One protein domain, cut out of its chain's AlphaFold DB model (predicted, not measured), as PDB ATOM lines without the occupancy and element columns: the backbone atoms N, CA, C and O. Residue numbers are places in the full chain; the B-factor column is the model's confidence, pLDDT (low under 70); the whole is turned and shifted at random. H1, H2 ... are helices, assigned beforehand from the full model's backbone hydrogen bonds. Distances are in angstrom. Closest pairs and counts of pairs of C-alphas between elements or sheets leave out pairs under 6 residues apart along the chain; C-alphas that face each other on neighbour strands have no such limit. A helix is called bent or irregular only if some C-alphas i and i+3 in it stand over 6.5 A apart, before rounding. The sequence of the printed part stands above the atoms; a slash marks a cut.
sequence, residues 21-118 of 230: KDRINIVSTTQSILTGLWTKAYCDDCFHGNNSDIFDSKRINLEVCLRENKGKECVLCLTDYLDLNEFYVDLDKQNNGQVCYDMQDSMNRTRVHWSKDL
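What this domain is: This is residues 21 to 118 of the 230 residues of the protein "Osteopetrosis-associated transmembrane protein 1" of Bactrocera latifrons (UniProt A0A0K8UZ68). Three helices, H2, H4 and H5, make an up-and-down bundle, each running against the one before it, with short H3 at one end; at the other end H1 leads away, and residues 21 to 34 stick out. The printed part has 98 residues, five helices in the order H1 to H5 and no named strand: all helix. It is loose, with radius of gyration of the C-alphas 17.9 A, spanning 64 by 25 by 20 A.

Where its parts are: H2, residues 43 to 68, 32.6 A long, begins at C-alpha (-31.401, -3.389, 16.187); it is irregular, C-alphas 49 and 52 being 8.5 A apart. H4 is residues 78 to 94, H5 101 to 117, ending at C-alpha (-11.547, 4.224, -3.983), H1 26 to 40, H3 73 to 76.

How they stand to each other: H2 touches H4, closest at C-alphas of Leu 62 and Asp 80, 5.2 A, at a shallow tilt of 14 degrees, opposite ways. H2 touches H5, closest at C-alphas of Cys 43 and Tyr 101, 7.4 A. Every O i to N i+4 pair is within hydrogen-bond range in H1, H4 and H5; in H2, 16 of 22.

The domain as a whole: The printed part has no cut and no long link; no printed residue is under 70 in pLDDT.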
ATOM      1  N   LYS A  21     -48.155  11.485  35.346       77.75
ATOM      2  CA  LYS A  21     -48.420  12.656  36.209       77.75
ATOM      3  C   LYS A  21     -48.543  13.968  35.453       77.75
ATOM      4  O   LYS A  21     -49.225  14.878  35.924       77.75
ATOM      5  N   ASP A  22     -47.888  14.085  34.308       83.38
ATOM      6  CA  ASP A  22     -47.918  15.263  33.458       83.38
ATOM      7  C   ASP A  22     -48.509  14.939  32.081       83.38
ATOM      8  O   ASP A  22     -48.526  13.800  31.621       83.38
ATOM      9  N   ARG A  23     -49.024  15.969  31.399       84.44
ATOM     10  CA  ARG A  23     -49.651  15.811  30.073       84.44
ATOM     11  C   ARG A  23     -48.667  15.348  28.995       84.44
ATOM     12  O   ARG A  23     -49.101  14.843  27.968       84.44
ATOM     13  N   ILE A  24     -47.374  15.591  29.203       88.38
ATOM     14  CA  ILE A  24     -46.300  15.256  28.260       88.38
ATOM     15  C   ILE A  24     -45.815  13.817  28.480       88.38
ATOM     16  O   ILE A  24     -45.343  13.190  27.532       88.38
ATOM     17  N   ASN A  25     -45.942  13.291  29.705       87.56
ATOM     18  CA  ASN A  25     -45.507  11.958  30.104       87.56
ATOM     19  C   ASN A  25     -44.100  11.643  29.596       87.56
ATOM     20  O   ASN A  25     -43.894  10.729  28.796       87.56
ATOM     21  N   ILE A  26     -43.131  12.469  30.005       89.50
ATOM     22  CA  ILE A  26     -41.798  12.504  29.388       89.50
ATOM     23  C   ILE A  26     -41.124  11.128  29.352       89.50
ATOM     24  O   ILE A  26     -40.476  10.796  28.362       89.50
ATOM     25  N   VAL A  27     -41.305  10.309  30.391       88.69
ATOM     26  CA  VAL A  27     -40.694   8.978  30.478       88.69
ATOM     27  C   VAL A  27     -41.315   8.025  29.456       88.69
ATOM     28  O   VAL A  27     -40.580   7.417  28.681       88.69
ATOM     29  N   SER A  28     -42.649   7.942  29.399       88.75
ATOM     30  CA  SER A  28     -43.354   7.078  28.442       88.75
ATOM     31  C   SER A  28     -43.132   7.529  26.996       88.75
ATOM     32  O   SER A  28     -42.801   6.715  26.136       88.75
ATOM     33  N   THR A  29     -43.212   8.837  26.734       91.38
ATOM     34  CA  THR A  29     -42.960   9.411  25.407       91.38
ATOM     35  C   THR A  29     -41.529   9.132  24.947       91.38
ATOM     36  O   THR A  29     -41.319   8.669  23.827       91.38
ATOM     37  N   THR A  30     -40.536   9.338  25.818       93.38
ATOM     38  CA  THR A  30     -39.130   9.049  25.491       93.38
ATOM     39  C   THR A  30     -38.919   7.561  25.244       93.38
ATOM     40  O   THR A  30     -38.303   7.198  24.246       93.38
ATOM     41  N   GLN A  31     -39.460   6.691  26.101       93.12
ATOM     42  CA  GLN A  31     -39.400   5.245  25.897       93.12
ATOM     43  C   GLN A  31     -40.001   4.865  24.540       93.12
ATOM     44  O   GLN A  31     -39.362   4.146  23.781       93.12
ATOM     45  N   SER A  32     -41.183   5.385  24.201       94.06
ATOM     46  CA  SER A  32     -41.844   5.100  22.927       94.06
ATOM     47  C   SER A  32     -41.005   5.540  21.728       94.06
ATOM     48  O   SER A  32     -40.940   4.815  20.737       94.06
ATOM     49  N   ILE A  33     -40.356   6.707  21.802       96.25
ATOM     50  CA  ILE A  33     -39.456   7.188  20.745       96.25
ATOM     51  C   ILE A  33     -38.238   6.266  20.624       96.25
ATOM     52  O   ILE A  33     -37.892   5.861  19.517       96.25
ATOM     53  N   LEU A  34     -37.610   5.898  21.744       97.25
ATOM     54  CA  LEU A  34     -36.439   5.019  21.750       97.25
ATOM     55  C   LEU A  34     -36.770   3.620  21.222       97.25
ATOM     56  O   LEU A  34     -36.038   3.096  20.387       97.25
ATOM     57  N   THR A  35     -37.897   3.036  21.634       97.06
ATOM     58  CA  THR A  35     -38.380   1.757  21.099       97.06
ATOM     59  C   THR A  35     -38.721   1.871  19.610       97.06
ATOM     60  O   THR A  35     -38.415   0.966  18.833       97.06
ATOM     61  N   GLY A  36     -39.296   2.996  19.177       97.56
ATOM     62  CA  GLY A  36     -39.548   3.270  17.761       97.56
ATOM     63  C   GLY A  36     -38.265   3.343  16.928       97.56
ATOM     64  O   GLY A  36     -38.206   2.776  15.841       97.56
ATOM     65  N   LEU A  37     -37.216   3.991  17.441       97.06
ATOM     66  CA  LEU A  37     -35.904   4.039  16.789       97.06
ATOM     67  C   LEU A  37     -35.251   2.653  16.726       97.06
ATOM     68  O   LEU A  37     -34.807   2.250  15.655       97.06
ATOM     69  N   TRP A  38     -35.256   1.912  17.837       96.25
ATOM     70  CA  TRP A  38     -34.694   0.559  17.933       96.25
ATOM     71  C   TRP A  38     -35.314  -0.401  16.912       96.25
ATOM     72  O   TRP A  38     -34.614  -1.092  16.175       96.25
ATOM     73  N   THR A  39     -36.645  -0.397  16.829       96.06
ATOM     74  CA  THR A  39     -37.395  -1.251  15.897       96.06
ATOM     75  C   THR A  39     -37.206  -0.818  14.445       96.06
ATOM     76  O   THR A  39     -37.017  -1.666  13.578       96.06
ATOM     77  N   LYS A  40     -37.193   0.491  14.163       96.12
ATOM     78  CA  LYS A  40     -36.977   1.015  12.805       96.12
ATOM     79  C   LYS A  40     -35.572   0.735  12.266       96.12
ATOM     80  O   LYS A  40     -35.421   0.545  11.062       96.12
ATOM     81  N   ALA A  41     -34.569   0.729  13.140       96.19
ATOM     82  CA  ALA A  41     -33.183   0.427  12.796       96.19
ATOM     83  C   ALA A  41     -32.875  -1.081  12.758       96.19
ATOM     84  O   ALA A  41     -31.736  -1.455  12.475       96.19
ATOM     85  N   TYR A  42     -33.870  -1.936  13.038       95.94
ATOM     86  CA  TYR A  42     -33.725  -3.392  13.123       95.94
ATOM     87  C   TYR A  42     -32.597  -3.820  14.078       95.94
ATOM     88  O   TYR A  42     -31.815  -4.723  13.787       95.94
ATOM     89  N   CYS A  43     -32.487  -3.151  15.233       94.69
ATOM     90  CA  CYS A  43     -31.401  -3.389  16.187       94.69
ATOM     91  C   CYS A  43     -31.408  -4.811  16.772       94.69
ATOM     92  O   CYS A  43     -30.349  -5.323  17.123       94.69
ATOM     93  N   ASP A  44     -32.563  -5.474  16.847       93.19
ATOM     94  CA  ASP A  44     -32.639  -6.865  17.311       93.19
ATOM     95  C   ASP A  44     -31.891  -7.828  16.369       93.19
ATOM     96  O   ASP A  44     -31.230  -8.762  16.828       93.19
ATOM     97  N   ASP A  45     -31.904  -7.559  15.060       91.50
ATOM     98  CA  ASP A  45     -31.263  -8.410  14.049       91.50
ATOM     99  C   ASP A  45     -29.734  -8.353  14.100       91.50
ATOM    100  O   ASP A  45     -29.069  -9.310  13.694       91.50
ATOM    101  N   CYS A  46     -29.168  -7.270  14.646       92.62
ATOM    102  CA  CYS A  46     -27.735  -7.176  14.929       92.62
ATOM    103  C   CYS A  46     -27.293  -8.298  15.889       92.62
ATOM    104  O   CYS A  46     -26.230  -8.898  15.714       92.62
ATOM    105  N   PHE A  47     -28.122  -8.612  16.887       90.94
ATOM    106  CA  PHE A  47     -27.796  -9.578  17.937       90.94
ATOM    107  C   PHE A  47     -28.388 -10.966  17.686       90.94
ATOM    108  O   PHE A  47     -28.007 -11.930  18.352       90.94
ATOM    109  N   HIS A  48     -29.290 -11.097  16.714       91.19
ATOM    110  CA  HIS A  48     -29.801 -12.394  16.306       91.19
ATOM    111  C   HIS A  48     -28.656 -13.277  15.796       91.19
ATOM    112  O   HIS A  48     -27.890 -12.867  14.932       91.19
ATOM    113  N   GLY A  49     -28.501 -14.483  16.352       86.75
ATOM    114  CA  GLY A  49     -27.506 -15.452  15.874       86.75
ATOM    115  C   GLY A  49     -26.050 -14.960  15.868       86.75
ATOM    116  O   GLY A  49     -25.248 -15.502  15.114       86.75
ATOM    117  N   ASN A  50     -25.707 -13.950  16.678       92.50
ATOM    118  CA  ASN A  50     -24.407 -13.263  16.663       92.50
ATOM    119  C   ASN A  50     -24.034 -12.672  15.289       92.50
ATOM    120  O   ASN A  50     -22.853 -12.608  14.936       92.50
ATOM    121  N   ASN A  51     -25.024 -12.228  14.508       93.00
ATOM    122  CA  ASN A  51     -24.799 -11.641  13.186       93.00
ATOM    123  C   ASN A  51     -23.771 -10.499  13.228       93.00
ATOM    124  O   ASN A  51     -22.901 -10.446  12.361       93.00
ATOM    125  N   SER A  52     -23.839  -9.616  14.237       94.75
ATOM    126  CA  SER A  52     -22.894  -8.498  14.405       94.75
ATOM    127  C   SER A  52     -21.463  -8.976  14.569       94.75
ATOM    128  O   SER A  52     -20.587  -8.504  13.851       94.75
ATOM    129  N   ASP A  53     -21.223  -9.957  15.437       95.75
ATOM    130  CA  ASP A  53     -19.873 -10.458  15.697       95.75
ATOM    131  C   ASP A  53     -19.275 -11.138  14.456       95.75
ATOM    132  O   ASP A  53     -18.096 -10.960  14.139       95.75
ATOM    133  N   ILE A  54     -20.092 -11.905  13.724       96.31
ATOM    134  CA  ILE A  54     -19.667 -12.580  12.491       96.31
ATOM    135  C   ILE A  54     -19.359 -11.548  11.401       96.31
ATOM    136  O   ILE A  54     -18.320 -11.641  10.742       96.31
ATOM    137  N   PHE A  55     -20.236 -10.553  11.229       97.25
ATOM    138  CA  PHE A  55     -20.039  -9.463  10.279       97.25
ATOM    139  C   PHE A  55     -18.758  -8.683  10.587       97.25
ATOM    140  O   PHE A  55     -17.924  -8.484   9.701       97.25
ATOM    141  N   ASP A  56     -18.565  -8.290  11.847       97.00
ATOM    142  CA  ASP A  56     -17.392  -7.536  12.276       97.00
ATOM    143  C   ASP A  56     -16.104  -8.335  12.114       97.00
ATOM    144  O   ASP A  56     -15.105  -7.786  11.652       97.00
ATOM    145  N   SER A  57     -16.117  -9.636  12.410       97.94
ATOM    146  CA  SER A  57     -14.956 -10.494  12.175       97.94
ATOM    147  C   SER A  57     -14.565 -10.528  10.693       97.94
ATOM    148  O   SER A  57     -13.395 -10.311  10.367       97.94
ATOM    149  N   LYS A  58     -15.530 -10.721   9.782       98.31
ATOM    150  CA  LYS A  58     -15.280 -10.716   8.328       98.31
ATOM    151  C   LYS A  58     -14.796  -9.351   7.835       98.31
ATOM    152  O   LYS A  58     -13.850  -9.275   7.054       98.31
ATOM    153  N   ARG A  59     -15.392  -8.265   8.334       98.19
ATOM    154  CA  ARG A  59     -14.978  -6.889   8.020       98.19
ATOM    155  C   ARG A  59     -13.546  -6.613   8.472       98.19
ATOM    156  O   ARG A  59     -12.762  -6.078   7.693       98.19
ATOM    157  N   ILE A  60     -13.190  -6.999   9.695       98.00
ATOM    158  CA  ILE A  60     -11.831  -6.838  10.225       98.00
ATOM    159  C   ILE A  60     -10.831  -7.640   9.386       98.00
ATOM    160  O   ILE A  60      -9.765  -7.116   9.072       98.00
ATOM    161  N   ASN A  61     -11.167  -8.866   8.974       97.94
ATOM    162  CA  ASN A  61     -10.299  -9.666   8.102       97.94
ATOM    163  C   ASN A  61     -10.036  -8.960   6.765       97.94
ATOM    164  O   ASN A  61      -8.881  -8.833   6.355       97.94
ATOM    165  N   LEU A  62     -11.083  -8.415   6.138       98.25
ATOM    166  CA  LEU A  62     -10.939  -7.608   4.929       98.25
ATOM    167  C   LEU A  62     -10.050  -6.379   5.178       98.25
ATOM    168  O   LEU A  62      -9.117  -6.137   4.418       98.25
ATOM    169  N   GLU A  63     -10.283  -5.617   6.247       97.50
ATOM    170  CA  GLU A  63      -9.477  -4.433   6.584       97.50
ATOM    171  C   GLU A  63      -7.999  -4.767   6.834       97.50
ATOM    172  O   GLU A  63      -7.110  -4.012   6.427       97.50
ATOM    173  N   VAL A  64      -7.721  -5.896   7.490       98.12
ATOM    174  CA  VAL A  64      -6.360  -6.408   7.686       98.12
ATOM    175  C   VAL A  64      -5.726  -6.721   6.333       98.12
ATOM    176  O   VAL A  64      -4.640  -6.208   6.055       98.12
ATOM    177  N   CYS A  65      -6.417  -7.466   5.464       98.12
ATOM    178  CA  CYS A  65      -5.899  -7.796   4.140       98.12
ATOM    179  C   CYS A  65      -5.611  -6.539   3.307       98.12
ATOM    180  O   CYS A  65      -4.520  -6.413   2.742       98.12
ATOM    181  N   LEU A  66      -6.550  -5.586   3.269       97.69
ATOM    182  CA  LEU A  66      -6.408  -4.324   2.534       97.69
ATOM    183  C   LEU A  66      -5.194  -3.524   3.020       97.69
ATOM    184  O   LEU A  66      -4.448  -2.957   2.223       97.69
ATOM    185  N   ARG A  67      -4.959  -3.494   4.337       97.19
ATOM    186  CA  ARG A  67      -3.823  -2.777   4.925       97.19
ATOM    187  C   ARG A  67      -2.478  -3.414   4.567       97.19
ATOM    188  O   ARG A  67      -1.509  -2.678   4.376       97.19
ATOM    189  N   GLU A  68      -2.413  -4.740   4.506       97.69
ATOM    190  CA  GLU A  68      -1.180  -5.493   4.245       97.69
ATOM    191  C   GLU A  68      -0.820  -5.569   2.754       97.69
ATOM    192  O   GLU A  68       0.361  -5.620   2.411       97.69
ATOM    193  N   ASN A  69      -1.810  -5.509   1.858       96.75
ATOM    194  CA  ASN A  69      -1.634  -5.784   0.427       96.75
ATOM    195  C   ASN A  69      -1.784  -4.546  -0.468       96.75
ATOM    196  O   ASN A  69      -2.354  -4.625  -1.558       96.75
ATOM    197  N   LYS A  70      -1.238  -3.404  -0.032       94.56
ATOM    198  CA  LYS A  70      -1.353  -2.139  -0.771       94.56
ATOM    199  C   LYS A  70      -0.846  -2.237  -2.217       94.56
ATOM    200  O   LYS A  70       0.270  -2.700  -2.461       94.56
ATOM    201  N   GLY A  71      -1.643  -1.774  -3.175       93.56
ATOM    202  CA  GLY A  71      -1.406  -1.855  -4.620       93.56
ATOM    203  C   GLY A  71      -1.736  -3.207  -5.275       93.56
ATOM    204  O   GLY A  71      -1.575  -3.343  -6.490       93.56
ATOM    205  N   LYS A  72      -2.147  -4.226  -4.507       95.62
ATOM    206  CA  LYS A  72      -2.583  -5.552  -5.000       95.62
ATOM    207  C   LYS A  72      -3.864  -6.040  -4.310       95.62
ATOM    208  O   LYS A  72      -4.191  -7.228  -4.373       95.62
ATOM    209  N   GLU A  73      -4.593  -5.125  -3.684       95.81
ATOM    210  CA  GLU A  73      -5.764  -5.358  -2.841       95.81
ATOM    211  C   GLU A  73      -6.838  -6.144  -3.595       95.81
ATOM    212  O   GLU A  73      -7.318  -7.167  -3.118       95.81
ATOM    213  N   CYS A  74      -7.153  -5.719  -4.823       94.62
ATOM    214  CA  CYS A  74      -8.240  -6.287  -5.619       94.62
ATOM    215  C   CYS A  74      -8.053  -7.764  -5.968       94.62
ATOM    216  O   CYS A  74      -9.028  -8.449  -6.257       94.62
ATOM    217  N   VAL A  75      -6.808  -8.247  -6.002       95.06
ATOM    218  CA  VAL A  75      -6.499  -9.640  -6.341       95.06
ATOM    219  C   VAL A  75      -6.328 -10.466  -5.074       95.06
ATOM    220  O   VAL A  75      -6.857 -11.570  -4.997       95.06
ATOM    221  N   LEU A  76      -5.600  -9.939  -4.086       97.19
ATOM    222  CA  LEU A  76      -5.239 -10.695  -2.887       97.19
ATOM    223  C   LEU A  76      -6.357 -10.720  -1.837       97.19
ATOM    224  O   LEU A  76      -6.509 -11.731  -1.165       97.19
ATOM    225  N   CYS A  77      -7.174  -9.669  -1.754       97.81
ATOM    226  CA  CYS A  77      -8.260  -9.538  -0.776       97.81
ATOM    227  C   CYS A  77      -9.648  -9.810  -1.366       97.81
ATOM    228  O   CYS A  77     -10.662  -9.596  -0.701       97.81
ATOM    229  N   LEU A  78      -9.718 -10.271  -2.622       96.31
ATOM    230  CA  LEU A  78     -10.988 -10.564  -3.290       96.31
ATOM    231  C   LEU A  78     -11.803 -11.598  -2.512       96.31
ATOM    232  O   LEU A  78     -13.012 -11.443  -2.380       96.31
ATOM    233  N   THR A  79     -11.145 -12.636  -1.999       97.25
ATOM    234  CA  THR A  79     -11.806 -13.698  -1.235       97.25
ATOM    235  C   THR A  79     -12.428 -13.156   0.049       97.25
ATOM    236  O   THR A  79     -13.596 -13.432   0.298       97.25
ATOM    237  N   ASP A  80     -11.701 -12.335   0.814       98.12
ATOM    238  CA  ASP A  80     -12.216 -11.734   2.053       98.12
ATOM    239  C   ASP A  80     -13.390 -10.785   1.775       98.12
ATOM    240  O   ASP A  80     -14.387 -10.773   2.498       98.12
ATOM    241  N   TYR A  81     -13.308 -10.017   0.682       97.81
ATOM    242  CA  TYR A  81     -14.404  -9.154   0.248       97.81
ATOM    243  C   TYR A  81     -15.647  -9.959  -0.151       97.81
ATOM    244  O   TYR A  81     -16.764  -9.598   0.224       97.81
ATOM    245  N   LEU A  82     -15.470 -11.040  -0.918       97.44
ATOM    246  CA  LEU A  82     -16.573 -11.903  -1.338       97.44
ATOM    247  C   LEU A  82     -17.220 -12.602  -0.144       97.44
ATOM    248  O   LEU A  82     -18.442 -12.611  -0.077       97.44
ATOM    249  N   ASP A  83     -16.429 -13.100   0.804       98.12
ATOM    250  CA  ASP A  83     -16.921 -13.746   2.024       98.12
ATOM    251  C   ASP A  83     -17.771 -12.790   2.883       98.12
ATOM    252  O   ASP A  83     -18.868 -13.139   3.325       98.12
ATOM    253  N   LEU A  84     -17.317 -11.543   3.061       98.38
ATOM    254  CA  LEU A  84     -18.099 -10.499   3.731       98.38
ATOM    255  C   LEU A  84     -19.389 -10.166   2.964       98.38
ATOM    256  O   LEU A  84     -20.467 -10.063   3.553       98.38
ATOM    257  N   ASN A  85     -19.289  -9.974   1.647       97.81
ATOM    258  CA  ASN A  85     -20.428  -9.573   0.828       97.81
ATOM    259  C   ASN A  85     -21.474 -10.690   0.695       97.81
ATOM    260  O   ASN A  85     -22.665 -10.394   0.673       97.81
ATOM    261  N   GLU A  86     -21.052 -11.950   0.593       97.94
ATOM    262  CA  GLU A  86     -21.940 -13.114   0.558       97.94
ATOM    263  C   GLU A  86     -22.706 -13.242   1.872       97.94
ATOM    264  O   GLU A  86     -23.935 -13.295   1.843       97.94
ATOM    265  N   PHE A  87     -22.012 -13.141   3.010       97.00
ATOM    266  CA  PHE A  87     -22.655 -13.122   4.322       97.00
ATOM    267  C   PHE A  87     -23.727 -12.025   4.422       97.00
ATOM    268  O   PHE A  87     -24.861 -12.302   4.809       97.00
ATOM    269  N   TYR A  88     -23.403 -10.792   4.015       97.31
ATOM    270  CA  TYR A  88     -24.374  -9.694   4.018       97.31
ATOM    271  C   TYR A  88     -25.571  -9.972   3.097       97.31
ATOM    272  O   TYR A  88     -26.712  -9.726   3.472       97.31
ATOM    273  N   VAL A  89     -25.329 -10.463   1.878       97.00
ATOM    274  CA  VAL A  89     -26.394 -10.745   0.904       97.00
ATOM    275  C   VAL A  89     -27.314 -11.862   1.393       97.00
ATOM    276  O   VAL A  89     -28.518 -11.813   1.151       97.00
ATOM    277  N   ASP A  90     -26.778 -12.866   2.077       95.75
ATOM    278  CA  ASP A  90     -27.593 -13.937   2.635       95.75
ATOM    279  C   ASP A  90     -28.396 -13.480   3.849       95.75
ATOM    280  O   ASP A  90     -29.552 -13.883   3.981       95.75
ATOM    281  N   LEU A  91     -27.843 -12.586   4.670       94.62
ATOM    282  CA  LEU A  91     -28.579 -11.930   5.749       94.62
ATOM    283  C   LEU A  91     -29.726 -11.064   5.199       94.62
ATOM    284  O   LEU A  91     -30.863 -11.171   5.653       94.62
ATOM    285  N   ASP A  92     -29.458 -10.273   4.159       95.06
ATOM    286  CA  ASP A  92     -30.448  -9.436   3.469       95.06
ATOM    287  C   ASP A  92     -31.604 -10.265   2.887       95.06
ATOM    288  O   ASP A  92     -32.774  -9.908   3.037       95.06
ATOM    289  N   LYS A  93     -31.302 -11.428   2.292       95.56
ATOM    290  CA  LYS A  93     -32.327 -12.364   1.801       95.56
ATOM    291  C   LYS A  93     -33.146 -12.979   2.933       95.56
ATOM    292  O   LYS A  93     -34.362 -13.086   2.788       95.56
ATOM    293  N   GLN A  94     -32.494 -13.422   4.008       91.94
ATOM    294  CA  GLN A  94     -33.157 -14.075   5.142       91.94
ATOM    295  C   GLN A  94     -34.099 -13.117   5.873       91.94
ATOM    296  O   GLN A  94     -35.194 -13.522   6.251       91.94
ATOM    297  N   ASN A  95     -33.711 -11.845   5.974       91.31
ATOM    298  CA  ASN A  95     -34.477 -10.823   6.677       91.31
ATOM    299  C   ASN A  95     -35.321  -9.943   5.740       91.31
ATOM    300  O   ASN A  95     -35.772  -8.873   6.135       91.31
ATOM    301  N   ASN A  96     -35.533 -10.335   4.479       90.81
ATOM    302  CA  ASN A  96     -36.349  -9.570   3.523       90.81
ATOM    303  C   ASN A  96     -35.928  -8.087   3.365       90.81
ATOM    304  O   ASN A  96     -36.778  -7.214   3.180       90.81
ATOM    305  N   GLY A  97     -34.629  -7.792   3.428       87.69
ATOM    306  CA  GLY A  97     -34.087  -6.429   3.365       87.69
ATOM    307  C   GLY A  97     -34.099  -5.665   4.694       87.69
ATOM    308  O   GLY A  97     -33.730  -4.492   4.739       87.69
ATOM    309  N   GLN A  98     -34.522  -6.308   5.783       90.62
ATOM    310  CA  GLN A  98     -34.511  -5.761   7.137       90.62
ATOM    311  C   GLN A  98     -33.209  -6.157   7.834       90.62
ATOM    312  O   GLN A  98     -33.153  -7.055   8.661       90.62
ATOM    313  N   VAL A  99     -32.113  -5.524   7.428       94.12
ATOM    314  CA  VAL A  99     -30.813  -5.701   8.088       94.12
ATOM    315  C   VAL A  99     -30.598  -4.554   9.071       94.12
ATOM    316  O   VAL A  99     -31.015  -3.426   8.808       94.12
ATOM    317  N   CYS A 100     -29.926  -4.823  10.185       95.38
ATOM    318  CA  CYS A 100     -29.534  -3.799  11.146       95.38
ATOM    319  C   CYS A 100     -28.794  -2.634  10.460       95.38
ATOM    320  O   CYS A 100     -27.884  -2.859   9.654       95.38
ATOM    321  N   TYR A 101     -29.178  -1.393  10.770       95.88
ATOM    322  CA  TYR A 101     -28.668  -0.202  10.073       95.88
ATOM    323  C   TYR A 101     -27.142  -0.080  10.129       95.88
ATOM    324  O   TYR A 101     -26.523   0.237   9.116       95.88
ATOM    325  N   ASP A 102     -26.524  -0.429  11.258       95.19
ATOM    326  CA  ASP A 102     -25.067  -0.380  11.417       95.19
ATOM    327  C   ASP A 102     -24.343  -1.267  10.387       95.19
ATOM    328  O   ASP A 102     -23.341  -0.860   9.793       95.19
ATOM    329  N   MET A 103     -24.880  -2.459  10.105       96.00
ATOM    330  CA  MET A 103     -24.338  -3.353   9.077       96.00
ATOM    331  C   MET A 103     -24.596  -2.825   7.667       96.00
ATOM    332  O   MET A 103     -23.717  -2.942   6.813       96.00
ATOM    333  N   GLN A 104     -25.776  -2.248   7.408       96.19
ATOM    334  CA  GLN A 104     -26.093  -1.657   6.103       96.19
ATOM    335  C   GLN A 104     -25.126  -0.522   5.772       96.19
ATOM    336  O   GLN A 104     -24.520  -0.511   4.698       96.19
ATOM    337  N   ASP A 105     -24.931   0.398   6.714       96.75
ATOM    338  CA  ASP A 105     -24.036   1.539   6.560       96.75
ATOM    339  C   ASP A 105     -22.583   1.093   6.416       96.75
ATOM    340  O   ASP A 105     -21.861   1.582   5.540       96.75
ATOM    341  N   SER A 106     -22.158   0.129   7.234       97.19
ATOM    342  CA  SER A 106     -20.820  -0.454   7.155       97.19
ATOM    343  C   SER A 106     -20.573  -1.111   5.793       97.19
ATOM    344  O   SER A 106     -19.624  -0.750   5.094       97.19
ATOM    345  N   MET A 107     -21.481  -1.978   5.334       97.44
ATOM    346  CA  MET A 107     -21.369  -2.638   4.032       97.44
ATOM    347  C   MET A 107     -21.422  -1.637   2.873       97.44
ATOM    348  O   MET A 107     -20.707  -1.798   1.881       97.44
ATOM    349  N   ASN A 108     -22.239  -0.586   2.977       97.25
ATOM    350  CA  ASN A 108     -22.312   0.460   1.962       97.25
ATOM    351  C   ASN A 108     -20.978   1.213   1.846       97.25
ATOM    352  O   ASN A 108     -20.454   1.374   0.742       97.25
ATOM    353  N   ARG A 109     -20.366   1.588   2.978       97.62
ATOM    354  CA  ARG A 109     -19.017   2.175   3.005       97.62
ATOM    355  C   ARG A 109     -17.978   1.225   2.417       97.62
ATOM    356  O   ARG A 109     -17.205   1.644   1.560       97.62
ATOM    357  N   THR A 110     -17.994  -0.055   2.793       97.56
ATOM    358  CA  THR A 110     -17.073  -1.063   2.246       97.56
ATOM    359  C   THR A 110     -17.221  -1.220   0.733       97.56
ATOM    360  O   THR A 110     -16.219  -1.272   0.025       97.56
ATOM    361  N   ARG A 111     -18.449  -1.249   0.201       97.31
ATOM    362  CA  ARG A 111     -18.697  -1.333  -1.249       97.31
ATOM    363  C   ARG A 111     -18.210  -0.094  -1.986       97.31
ATOM    364  O   ARG A 111     -17.634  -0.226  -3.066       97.31
ATOM    365  N   VAL A 112     -18.427   1.096  -1.426       96.56
ATOM    366  CA  VAL A 112     -17.897   2.346  -1.990       96.56
ATOM    367  C   VAL A 112     -16.373   2.312  -1.999       96.56
ATOM    368  O   VAL A 112     -15.785   2.539  -3.051       96.56
ATOM    369  N   HIS A 113     -15.744   1.931  -0.889       96.81
ATOM    370  CA  HIS A 113     -14.292   1.840  -0.793       96.81
ATOM    371  C   HIS A 113     -13.709   0.832  -1.795       96.81
ATOM    372  O   HIS A 113     -12.799   1.146  -2.559       96.81
ATOM    373  N   TRP A 114     -14.301  -0.361  -1.876       96.69
ATOM    374  CA  TRP A 114     -13.883  -1.409  -2.806       96.69
ATOM    375  C   TRP A 114     -14.035  -1.004  -4.277       96.69
ATOM    376  O   TRP A 114     -13.166  -1.280  -5.102       96.69
ATOM    377  N   SER A 115     -15.160  -0.377  -4.630       95.00
ATOM    378  CA  SER A 115     -15.487  -0.085  -6.028       95.00
ATOM    379  C   SER A 115     -14.940   1.242  -6.534       95.00
ATOM    380  O   SER A 115     -14.497   1.285  -7.673       95.00
ATOM    381  N   LYS A 116     -14.997   2.314  -5.740       94.19
ATOM    382  CA  LYS A 116     -14.616   3.665  -6.171       94.19
ATOM    383  C   LYS A 116     -13.200   4.024  -5.757       94.19
ATOM    384  O   LYS A 116     -12.456   4.533  -6.584       94.19
ATOM    385  N   ASP A 117     -12.839   3.766  -4.503       95.12
ATOM    386  CA  ASP A 117     -11.547   4.224  -3.983       95.12
ATOM    387  C   ASP A 117     -10.408   3.311  -4.452       95.12
ATOM    388  O   ASP A 117      -9.335   3.794  -4.805       95.12
ATOM    389  N   LEU A 118     -10.652   1.995  -4.481       94.62
ATOM    390  CA  LEU A 118      -9.686   0.986  -4.933       94.62
ATOM    391  C   LEU A 118      -9.858   0.572  -6.404       94.62
ATOM    392  O   LEU A 118      -9.012  -0.142  -6.934       94.62
TER     393      LEU A 118